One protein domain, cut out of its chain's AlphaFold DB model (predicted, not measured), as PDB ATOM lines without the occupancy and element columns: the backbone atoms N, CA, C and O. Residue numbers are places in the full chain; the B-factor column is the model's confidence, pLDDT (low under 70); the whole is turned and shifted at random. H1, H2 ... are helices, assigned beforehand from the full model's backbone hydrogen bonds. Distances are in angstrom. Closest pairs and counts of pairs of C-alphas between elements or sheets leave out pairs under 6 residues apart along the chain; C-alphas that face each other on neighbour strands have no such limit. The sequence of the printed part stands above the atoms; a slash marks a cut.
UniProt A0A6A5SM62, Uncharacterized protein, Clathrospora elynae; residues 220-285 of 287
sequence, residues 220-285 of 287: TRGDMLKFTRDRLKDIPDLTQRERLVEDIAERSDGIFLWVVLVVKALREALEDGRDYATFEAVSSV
ATOM      1  N   THR A 220     298.083 209.080 177.350       68.62
ATOM      2  CA  THR A 220     296.649 208.938 177.070       68.62
ATOM      3  C   THR A 220     296.132 209.947 176.043       68.62
ATOM      4  O   THR A 220     294.980 209.859 175.625       68.62
ATOM      5  N   ARG A 221     296.938 210.944 175.635       75.00
ATOM      6  CA  ARG A 221     296.506 211.990 174.688       75.00
ATOM      7  C   ARG A 221     296.059 211.413 173.344       75.00
ATOM      8  O   ARG A 221     295.046 211.862 172.814       75.00
ATOM      9  N   GLY A 222     296.780 210.421 172.816       75.06
ATOM     10  CA  GLY A 222     296.406 209.747 171.567       75.06
ATOM     11  C   GLY A 222     295.036 209.076 171.672       75.06
ATOM     12  O   GLY A 222     294.170 209.292 170.825       75.06
ATOM     13  N   ASP A 223     294.798 208.362 172.771       70.06
ATOM     14  CA  ASP A 223     293.522 207.690 173.024       70.06
ATOM     15  C   ASP A 223     292.372 208.682 173.203       70.06
ATOM     16  O   ASP A 223     291.270 208.445 172.716       70.06
ATOM     17  N   MET A 224     292.617 209.823 173.859       71.69
ATOM     18  CA  MET A 224     291.624 210.893 173.993       71.69
ATOM     19  C   MET A 224     291.224 211.467 172.631       71.69
ATOM     20  O   MET A 224     290.033 211.676 172.388       71.69
ATOM     21  N   LEU A 225     292.188 211.676 171.727       81.12
ATOM     22  CA  LEU A 225     291.913 212.117 170.356       81.12
ATOM     23  C   LEU A 225     291.084 211.068 169.600       81.12
ATOM     24  O   LEU A 225     290.049 211.412 169.027       81.12
ATOM     25  N   LYS A 226     291.490 209.792 169.651       78.69
ATOM     26  CA  LYS A 226     290.784 208.674 169.000       78.69
ATOM     27  C   LYS A 226     289.351 208.536 169.518       78.69
ATOM     28  O   LYS A 226     288.408 208.596 168.734       78.69
ATOM     29  N   PHE A 227     289.177 208.464 170.838       77.12
ATOM     30  CA  PHE A 227     287.869 208.370 171.487       77.12
ATOM     31  C   PHE A 227     286.947 209.527 171.087       77.12
ATOM     32  O   PHE A 227     285.786 209.312 170.732       77.12
ATOM     33  N   THR A 228     287.460 210.759 171.120       79.31
ATOM     34  CA  THR A 228     286.678 211.951 170.772       79.31
ATOM     35  C   THR A 228     286.275 211.926 169.301       79.31
ATOM     36  O   THR A 228     285.111 212.161 168.977       79.31
ATOM     37  N   ARG A 229     287.202 211.563 168.406       85.50
ATOM     38  CA  ARG A 229     286.948 211.455 166.965       85.50
ATOM     39  C   ARG A 229     285.881 210.405 166.652       85.50
ATOM     40  O   ARG A 229     284.952 210.694 165.900       85.50
ATOM     41  N   ASP A 230     285.958 209.235 167.281       79.50
ATOM     42  CA  ASP A 230     285.000 208.141 167.088       79.50
ATOM     43  C   ASP A 230     283.591 208.505 167.568       79.50
ATOM     44  O   ASP A 230     282.589 208.122 166.955       79.50
ATOM     45  N   ARG A 231     283.493 209.261 168.666       79.44
ATOM     46  CA  ARG A 231     282.213 209.683 169.254       79.44
ATOM     47  C   ARG A 231     281.590 210.893 168.565       79.44
ATOM     48  O   ARG A 231     280.372 211.039 168.626       79.44
ATOM     49  N   LEU A 232     282.391 211.722 167.900       82.38
ATOM     50  CA  LEU A 232     281.942 212.896 167.143       82.38
ATOM     51  C   LEU A 232     281.889 212.653 165.625       82.38
ATOM     52  O   LEU A 232     281.748 213.595 164.847       82.38
ATOM     53  N   LYS A 233     281.972 211.393 165.180       87.06
ATOM     54  CA  LYS A 233     281.946 211.014 163.756       87.06
ATOM     55  C   LYS A 233     280.693 211.471 163.002       87.06
ATOM     56  O   LYS A 233     280.757 211.626 161.786       87.06
ATOM     57  N   ASP A 234     279.593 211.685 163.723       83.69
ATOM     58  CA  ASP A 234     278.300 212.101 163.174       83.69
ATOM     59  C   ASP A 234     278.301 213.588 162.748       83.69
ATOM     60  O   ASP A 234     277.396 214.024 162.038       83.69
ATOM     61  N   ILE A 235     279.326 214.365 163.135       82.88
ATOM     62  CA  ILE A 235     279.519 215.751 162.688       82.88
ATOM     63  C   ILE A 235     280.004 215.743 161.223       82.88
ATOM     64  O   ILE A 235     281.091 215.222 160.947       82.88
ATOM     65  N   PRO A 236     279.243 216.332 160.277       81.81
ATOM     66  CA  PRO A 236     279.562 216.265 158.851       81.81
ATOM     67  C   PRO A 236     280.721 217.181 158.433       81.81
ATOM     68  O   PRO A 236     281.447 216.852 157.494       81.81
ATOM     69  N   ASP A 237     280.920 218.319 159.109       86.62
ATOM     70  CA  ASP A 237     282.064 219.198 158.848       86.62
ATOM     71  C   ASP A 237     283.337 218.614 159.475       86.62
ATOM     72  O   ASP A 237     283.568 218.694 160.682       86.62
ATOM     73  N   LEU A 238     284.190 218.048 158.619       86.50
ATOM     74  CA  LEU A 238     285.473 217.463 159.004       86.50
ATOM     75  C   LEU A 238     286.413 218.479 159.665       86.50
ATOM     76  O   LEU A 238     287.120 218.130 160.606       86.50
ATOM     77  N   THR A 239     286.423 219.728 159.195       85.12
ATOM     78  CA  THR A 239     287.322 220.763 159.724       85.12
ATOM     79  C   THR A 239     286.902 221.145 161.134       85.12
ATOM     80  O   THR A 239     287.736 221.267 162.029       85.12
ATOM     81  N   GLN A 240     285.596 221.313 161.341       81.75
ATOM     82  CA  GLN A 240     285.032 221.600 162.653       81.75
ATOM     83  C   GLN A 240     285.219 220.425 163.616       81.75
ATOM     84  O   GLN A 240     285.595 220.632 164.768       81.75
ATOM     85  N   ARG A 241     285.009 219.193 163.140       85.81
ATOM     86  CA  ARG A 241     285.193 217.980 163.939       85.81
ATOM     87  C   ARG A 241     286.627 217.841 164.439       85.81
ATOM     88  O   ARG A 241     286.817 217.647 165.633       85.81
ATOM     89  N   GLU A 242     287.628 217.965 163.565       88.12
ATOM     90  CA  GLU A 242     289.029 217.835 163.993       88.12
ATOM     91  C   GLU A 242     289.454 218.972 164.936       88.12
ATOM     92  O   GLU A 242     290.200 218.718 165.878       88.12
ATOM     93  N   ARG A 243     288.922 220.194 164.771       85.00
ATOM     94  CA  ARG A 243     289.141 221.284 165.743       85.00
ATOM     95  C   ARG A 243     288.584 220.947 167.126       85.00
ATOM     96  O   ARG A 243     289.293 221.099 168.108       85.00
ATOM     97  N   LEU A 244     287.348 220.447 167.205       79.88
ATOM     98  CA  LEU A 244     286.745 220.028 168.477       79.88
ATOM     99  C   LEU A 244     287.530 218.890 169.135       79.88
ATOM    100  O   LEU A 244     287.705 218.887 170.348       79.88
ATOM    101  N   VAL A 245     288.005 217.927 168.342       84.88
ATOM    102  CA  VAL A 245     288.825 216.809 168.829       84.88
ATOM    103  C   VAL A 245     290.127 217.314 169.462       84.88
ATOM    104  O   VAL A 245     290.447 216.908 170.580       84.88
ATOM    105  N   GLU A 246     290.846 218.214 168.783       84.38
ATOM    106  CA  GLU A 246     292.060 218.861 169.307       84.38
ATOM    107  C   GLU A 246     291.765 219.657 170.586       84.38
ATOM    108  O   GLU A 246     292.386 219.390 171.617       84.38
ATOM    109  N   ASP A 247     290.765 220.546 170.554       77.44
ATOM    110  CA  ASP A 247     290.407 221.428 171.671       77.44
ATOM    111  C   ASP A 247     290.000 220.641 172.925       77.44
ATOM    112  O   ASP A 247     290.430 220.963 174.034       77.44
ATOM    113  N   ILE A 248     289.176 219.596 172.777       76.38
ATOM    114  CA  ILE A 248     288.753 218.734 173.892       76.38
ATOM    115  C   ILE A 248     289.967 218.033 174.497       76.38
ATOM    116  O   ILE A 248     290.127 218.003 175.717       76.38
ATOM    117  N   ALA A 249     290.834 217.467 173.661       76.31
ATOM    118  CA  ALA A 249     291.985 216.728 174.145       76.31
ATOM    119  C   ALA A 249     293.036 217.654 174.784       76.31
ATOM    120  O   ALA A 249     293.654 217.258 175.770       76.31
ATOM    121  N   GLU A 250     293.222 218.876 174.279       75.31
ATOM    122  CA  GLU A 250     294.109 219.881 174.877       75.31
ATOM    123  C   GLU A 250     293.560 220.390 176.219       75.31
ATOM    124  O   GLU A 250     294.265 220.358 177.228       75.31
ATOM    125  N   ARG A 251     292.276 220.767 176.272       70.69
ATOM    126  CA  ARG A 251     291.626 221.271 177.497       70.69
ATOM    127  C   ARG A 251     291.430 220.216 178.576       70.69
ATOM    128  O   ARG A 251     291.349 220.568 179.747       70.69
ATOM    129  N   SER A 252     291.383 218.936 178.205       68.94
ATOM    130  CA  SER A 252     291.303 217.839 179.175       68.94
ATOM    131  C   SER A 252     292.469 217.822 180.155       68.94
ATOM    132  O   SER A 252     292.375 217.193 181.209       68.94
ATOM    133  N   ASP A 253     293.593 218.432 179.766       65.94
ATOM    134  CA  ASP A 253     294.831 218.445 180.525       65.94
ATOM    135  C   ASP A 253     295.304 217.032 180.942       65.94
ATOM    136  O   ASP A 253     295.995 216.841 181.946       65.94
ATOM    137  N   GLY A 254     294.917 216.012 180.165       64.25
ATOM    138  CA  GLY A 254     295.232 214.613 180.439       64.25
ATOM    139  C   GLY A 254     294.164 213.816 181.193       64.25
ATOM    140  O   GLY A 254     294.413 212.662 181.546       64.25
ATOM    141  N   ILE A 255     293.006 214.404 181.496       66.62
ATOM    142  CA  ILE A 255     291.948 213.773 182.290       66.62
ATOM    143  C   ILE A 255     290.933 213.111 181.352       66.62
ATOM    144  O   ILE A 255     289.986 213.737 180.878       66.62
ATOM    145  N   PHE A 256     291.083 211.805 181.120       66.44
ATOM    146  CA  PHE A 256     290.209 211.053 180.207       66.44
ATOM    147  C   PHE A 256     288.725 211.106 180.617       66.44
ATOM    148  O   PHE A 256     287.842 211.216 179.769       66.44
ATOM    149  N   LEU A 257     288.426 211.094 181.923       58.81
ATOM    150  CA  LEU A 257     287.050 211.231 182.415       58.81
ATOM    151  C   LEU A 257     286.423 212.571 182.000       58.81
ATOM    152  O   LEU A 257     285.245 212.610 181.655       58.81
ATOM    153  N   TRP A 258     287.207 213.651 181.996       71.31
ATOM    154  CA  TRP A 258     286.746 214.960 181.542       71.31
ATOM    155  C   TRP A 258     286.351 214.898 180.066       71.31
ATOM    156  O   TRP A 258     285.250 215.312 179.714       71.31
ATOM    157  N   VAL A 259     287.181 214.267 179.225       65.88
ATOM    158  CA  VAL A 259     286.869 214.036 177.803       65.88
ATOM    159  C   VAL A 259     285.551 213.281 177.641       65.88
ATOM    160  O   VAL A 259     284.689 213.712 176.879       65.88
ATOM    161  N   VAL A 260     285.349 212.193 178.390       64.06
ATOM    162  CA  VAL A 260     284.107 211.402 178.341       64.06
ATOM    163  C   VAL A 260     282.883 212.254 178.688       64.06
ATOM    164  O   VAL A 260     281.875 212.189 177.983       64.06
ATOM    165  N   LEU A 261     282.966 213.064 179.748       58.31
ATOM    166  CA  LEU A 261     281.868 213.925 180.191       58.31
ATOM    167  C   LEU A 261     281.559 215.031 179.175       58.31
ATOM    168  O   LEU A 261     280.394 215.231 178.833       58.31
ATOM    169  N   VAL A 262     282.587 215.702 178.650       70.88
ATOM    170  CA  VAL A 262     282.424 216.776 177.660       70.88
ATOM    171  C   VAL A 262     281.863 216.246 176.345       70.88
ATOM    172  O   VAL A 262     280.918 216.819 175.808       70.88
ATOM    173  N   VAL A 263     282.382 215.123 175.845       72.25
ATOM    174  CA  VAL A 263     281.874 214.489 174.620       72.25
ATOM    175  C   VAL A 263     280.423 214.051 174.792       72.25
ATOM    176  O   VAL A 263     279.618 214.242 173.883       72.25
ATOM    177  N   LYS A 264     280.056 213.499 175.954       67.31
ATOM    178  CA  LYS A 264     278.668 213.126 176.242       67.31
ATOM    179  C   LYS A 264     277.743 214.347 176.224       67.31
ATOM    180  O   LYS A 264     276.743 214.321 175.512       67.31
ATOM    181  N   ALA A 265     278.108 215.416 176.930       66.50
ATOM    182  CA  ALA A 265     277.329 216.654 176.969       66.50
ATOM    183  C   ALA A 265     277.182 217.298 175.579       66.50
ATOM    184  O   ALA A 265     276.111 217.788 175.225       66.50
ATOM    185  N   LEU A 266     278.242 217.259 174.765       71.12
ATOM    186  CA  LEU A 266     278.206 217.709 173.375       71.12
ATOM    187  C   LEU A 266     277.218 216.907 172.530       71.12
ATOM    188  O   LEU A 266     276.439 217.498 171.790       71.12
ATOM    189  N   ARG A 267     277.228 215.573 172.631       73.19
ATOM    190  CA  ARG A 267     276.297 214.731 171.864       73.19
ATOM    191  C   ARG A 267     274.847 214.979 172.266       73.19
ATOM    192  O   ARG A 267     274.014 215.137 171.384       73.19
ATOM    193  N   GLU A 268     274.572 215.103 173.562       70.94
ATOM    194  CA  GLU A 268     273.237 215.455 174.069       70.94
ATOM    195  C   GLU A 268     272.775 216.820 173.522       70.94
ATOM    196  O   GLU A 268     271.647 216.960 173.054       70.94
ATOM    197  N   ALA A 269     273.659 217.823 173.484       68.75
ATOM    198  CA  ALA A 269     273.331 219.131 172.913       68.75
ATOM    199  C   ALA A 269     273.029 219.074 171.401       68.75
ATOM    200  O   ALA A 269     272.134 219.781 170.933       68.75
ATOM    201  N   LEU A 270     273.743 218.230 170.649       72.69
ATOM    202  CA  LEU A 270     273.514 218.033 169.214       72.69
ATOM    203  C   LEU A 270     272.188 217.325 168.930       72.69
ATOM    204  O   LEU A 270     271.488 217.698 167.989       72.69
ATOM    205  N   GLU A 271     271.827 216.338 169.749       75.19
ATOM    206  CA  GLU A 271     270.536 215.646 169.668       75.19
ATOM    207  C   GLU A 271     269.362 216.602 169.947       75.19
ATOM    208  O   GLU A 271     268.333 216.526 169.274       75.19
ATOM    209  N   ASP A 272     269.549 217.568 170.852       74.50
ATOM    210  CA  ASP A 272     268.572 218.620 171.167       74.50
ATOM    211  C   ASP A 272     268.484 219.738 170.102       74.50
ATOM    212  O   ASP A 272     267.731 220.703 170.267       74.50
ATOM    213  N   GLY A 273     269.267 219.659 169.019       66.69
ATOM    214  CA  GLY A 273     269.304 220.673 167.962       66.69
ATOM    215  C   GLY A 273     269.937 222.004 168.387       66.69
ATOM    216  O   GLY A 273     269.692 223.029 167.747       66.69
ATOM    217  N   ARG A 274     270.728 222.015 169.470       62.75
ATOM    218  CA  ARG A 274     271.479 223.198 169.913       62.75
ATOM    219  C   ARG A 274     272.745 223.369 169.077       62.75
ATOM    220  O   ARG A 274     273.419 222.402 168.732       62.75
ATOM    221  N   ASP A 275     273.064 224.622 168.763       58.62
ATOM    222  CA  ASP A 275     274.235 224.971 167.959       58.62
ATOM    223  C   ASP A 275     275.546 224.819 168.757       58.62
ATOM    224  O   ASP A 275     275.592 224.957 169.986       58.62
ATOM    225  N   TYR A 276     276.639 224.573 168.041       56.09
ATOM    226  CA  TYR A 276     277.978 224.283 168.562       56.09
ATOM    227  C   TYR A 276     278.579 225.419 169.403       56.09
ATOM    228  O   TYR A 276     279.488 225.176 170.197       56.09
ATOM    229  N   ALA A 277     278.042 226.640 169.296       52.22
ATOM    230  CA  ALA A 277     278.381 227.784 170.150       52.22
ATOM    231  C   ALA A 277     278.200 227.493 171.658       52.22
ATOM    232  O   ALA A 277     278.771 228.175 172.507       52.22
ATOM    233  N   THR A 278     277.461 226.435 172.005       50.75
ATOM    234  CA  THR A 278     277.293 225.949 173.380       50.75
ATOM    235  C   THR A 278     278.595 225.394 173.992       50.75
ATOM    236  O   THR A 278     278.691 225.289 175.212       50.75
ATOM    237  N   PHE A 279     279.628 225.079 173.196       49.59
ATOM    238  CA  PHE A 279     280.906 224.562 173.709       49.59
ATOM    239  C   PHE A 279     281.655 225.574 174.596       49.59
ATOM    240  O   PHE A 279     282.251 225.183 175.601       49.59
ATOM    241  N   GLU A 280     281.548 226.880 174.310       47.94
ATOM    242  CA  GLU A 280     282.078 227.920 175.208       47.94
ATOM    243  C   GLU A 280     281.368 227.898 176.571       47.94
ATOM    244  O   GLU A 280     282.026 227.993 177.608       47.94
ATOM    245  N   ALA A 281     280.051 227.660 176.581       40.44
ATOM    246  CA  ALA A 281     279.227 227.617 177.790       40.44
ATOM    247  C   ALA A 281     279.387 226.324 178.613       40.44
ATOM    248  O   ALA A 281     279.235 226.357 179.831       40.44
ATOM    249  N   VAL A 282     279.705 225.183 177.988       43.12
ATOM    250  CA  VAL A 282     280.001 223.931 178.715       43.12
ATOM    251  C   VAL A 282     281.403 223.977 179.326       43.12
ATOM    252  O   VAL A 282     281.607 223.455 180.420       43.12
ATOM    253  N   SER A 283     282.357 224.666 178.683       40.09
ATOM    254  CA  SER A 283     283.711 224.817 179.228       40.09
ATOM    255  C   SER A 283     283.776 225.666 180.503       40.09
ATOM    256  O   SER A 283     284.632 225.412 181.338       40.09
ATOM    257  N   SER A 284     282.829 226.590 180.719       38.12
ATOM    258  CA  SER A 284     282.771 227.408 181.942       38.12
ATOM    259  C   SER A 284     282.182 226.693 183.165       38.12
ATOM    260  O   SER A 284     282.096 227.290 184.230       38.12
ATOM    261  N   VAL A 285     281.702 225.452 183.019       35.59
ATOM    262  CA  VAL A 285     281.088 224.673 184.116       35.59
ATOM    263  C   VAL A 285     282.106 223.736 184.788       35.59
ATOM    264  O   VAL A 285     281.805 223.158 185.829       35.59
TER     265      VAL A 285
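AT A GLANCE: This is residues 220 to 285 of the 287 residues of an uncharacterized protein of Clathrospora elynae (UniProt A0A6A5SM62). Two helices, H1 and H3, lie nearly side by side and run the same way, and H2 runs back slantwise over one side of them, so that the chain goes out, back and out again. The short last helix H4 folds back onto H3, away from H1 and H2. The printed part has 66 residues with four named helices, in the order H1, H2, H3, H4, and no named strand; the class is all helix. It is compact, with a radius of gyration of the C-alphas of 10.9 A and spans of 31 by 26 by 15 A.

HOW THE PARTS SIT: H1, residues 221 to 231, H2, residues 238 to 251, and H3, residues 256 to 271, form an up-and-down bundle, each helix running against the one before. H1 and H2, a hairpin, touch at a steep tilt of 44 degrees; their closest C-alphas, of Thr 228 and Val 245, are 5.7 A apart. H1 touches residues 256 to 263 of H3 at a shallow tilt of 20 degrees, closest at the C-alphas of Met 224 and Phe 256, 6.4 A. H2 and H3, also a hairpin, only just touch, with 3 pairs of C-alphas within 8 A, the closest being Ile 248 and Val 259 at 6.4 A; their tilt of 38 degrees is only just steep. H3 is the hub, touching three helices. With H4, residues 278 to 283, it forms a hairpin at a shallow tilt of 21 degrees, closest at the C-alphas of Leu 266 and Phe 279, 7.4 A. H4 is apart from H1 and H2. In H1, H2, H3 and H4 every O i to N i+4 pair is within hydrogen-bond range.

IN THESE COORDINATES: H1 begins at C-alpha 221 (296.506, 211.990, 174.688) and is 15.5 A long. H2 measures 19.9 A, H3 22.8 A and H4 8.8 A from first to last C-alpha. H3 begins at C-alpha 256 (290.209, 211.053, 180.207), and H4 ends at C-alpha 283 (283.711, 224.817, 179.228).

THE WHOLE: The two C-alphas farthest apart, of Thr 220 and Gly 273, are 31.1 A apart. The printed part has no cut; the link from H2 to H3 is tight, and those from H1 to H2 and H3 to H4 are short. The mean pLDDT of the printed part is 70.3, and 26 residues are under 70, among them residues 273 to 285; the mean of H4 is 45.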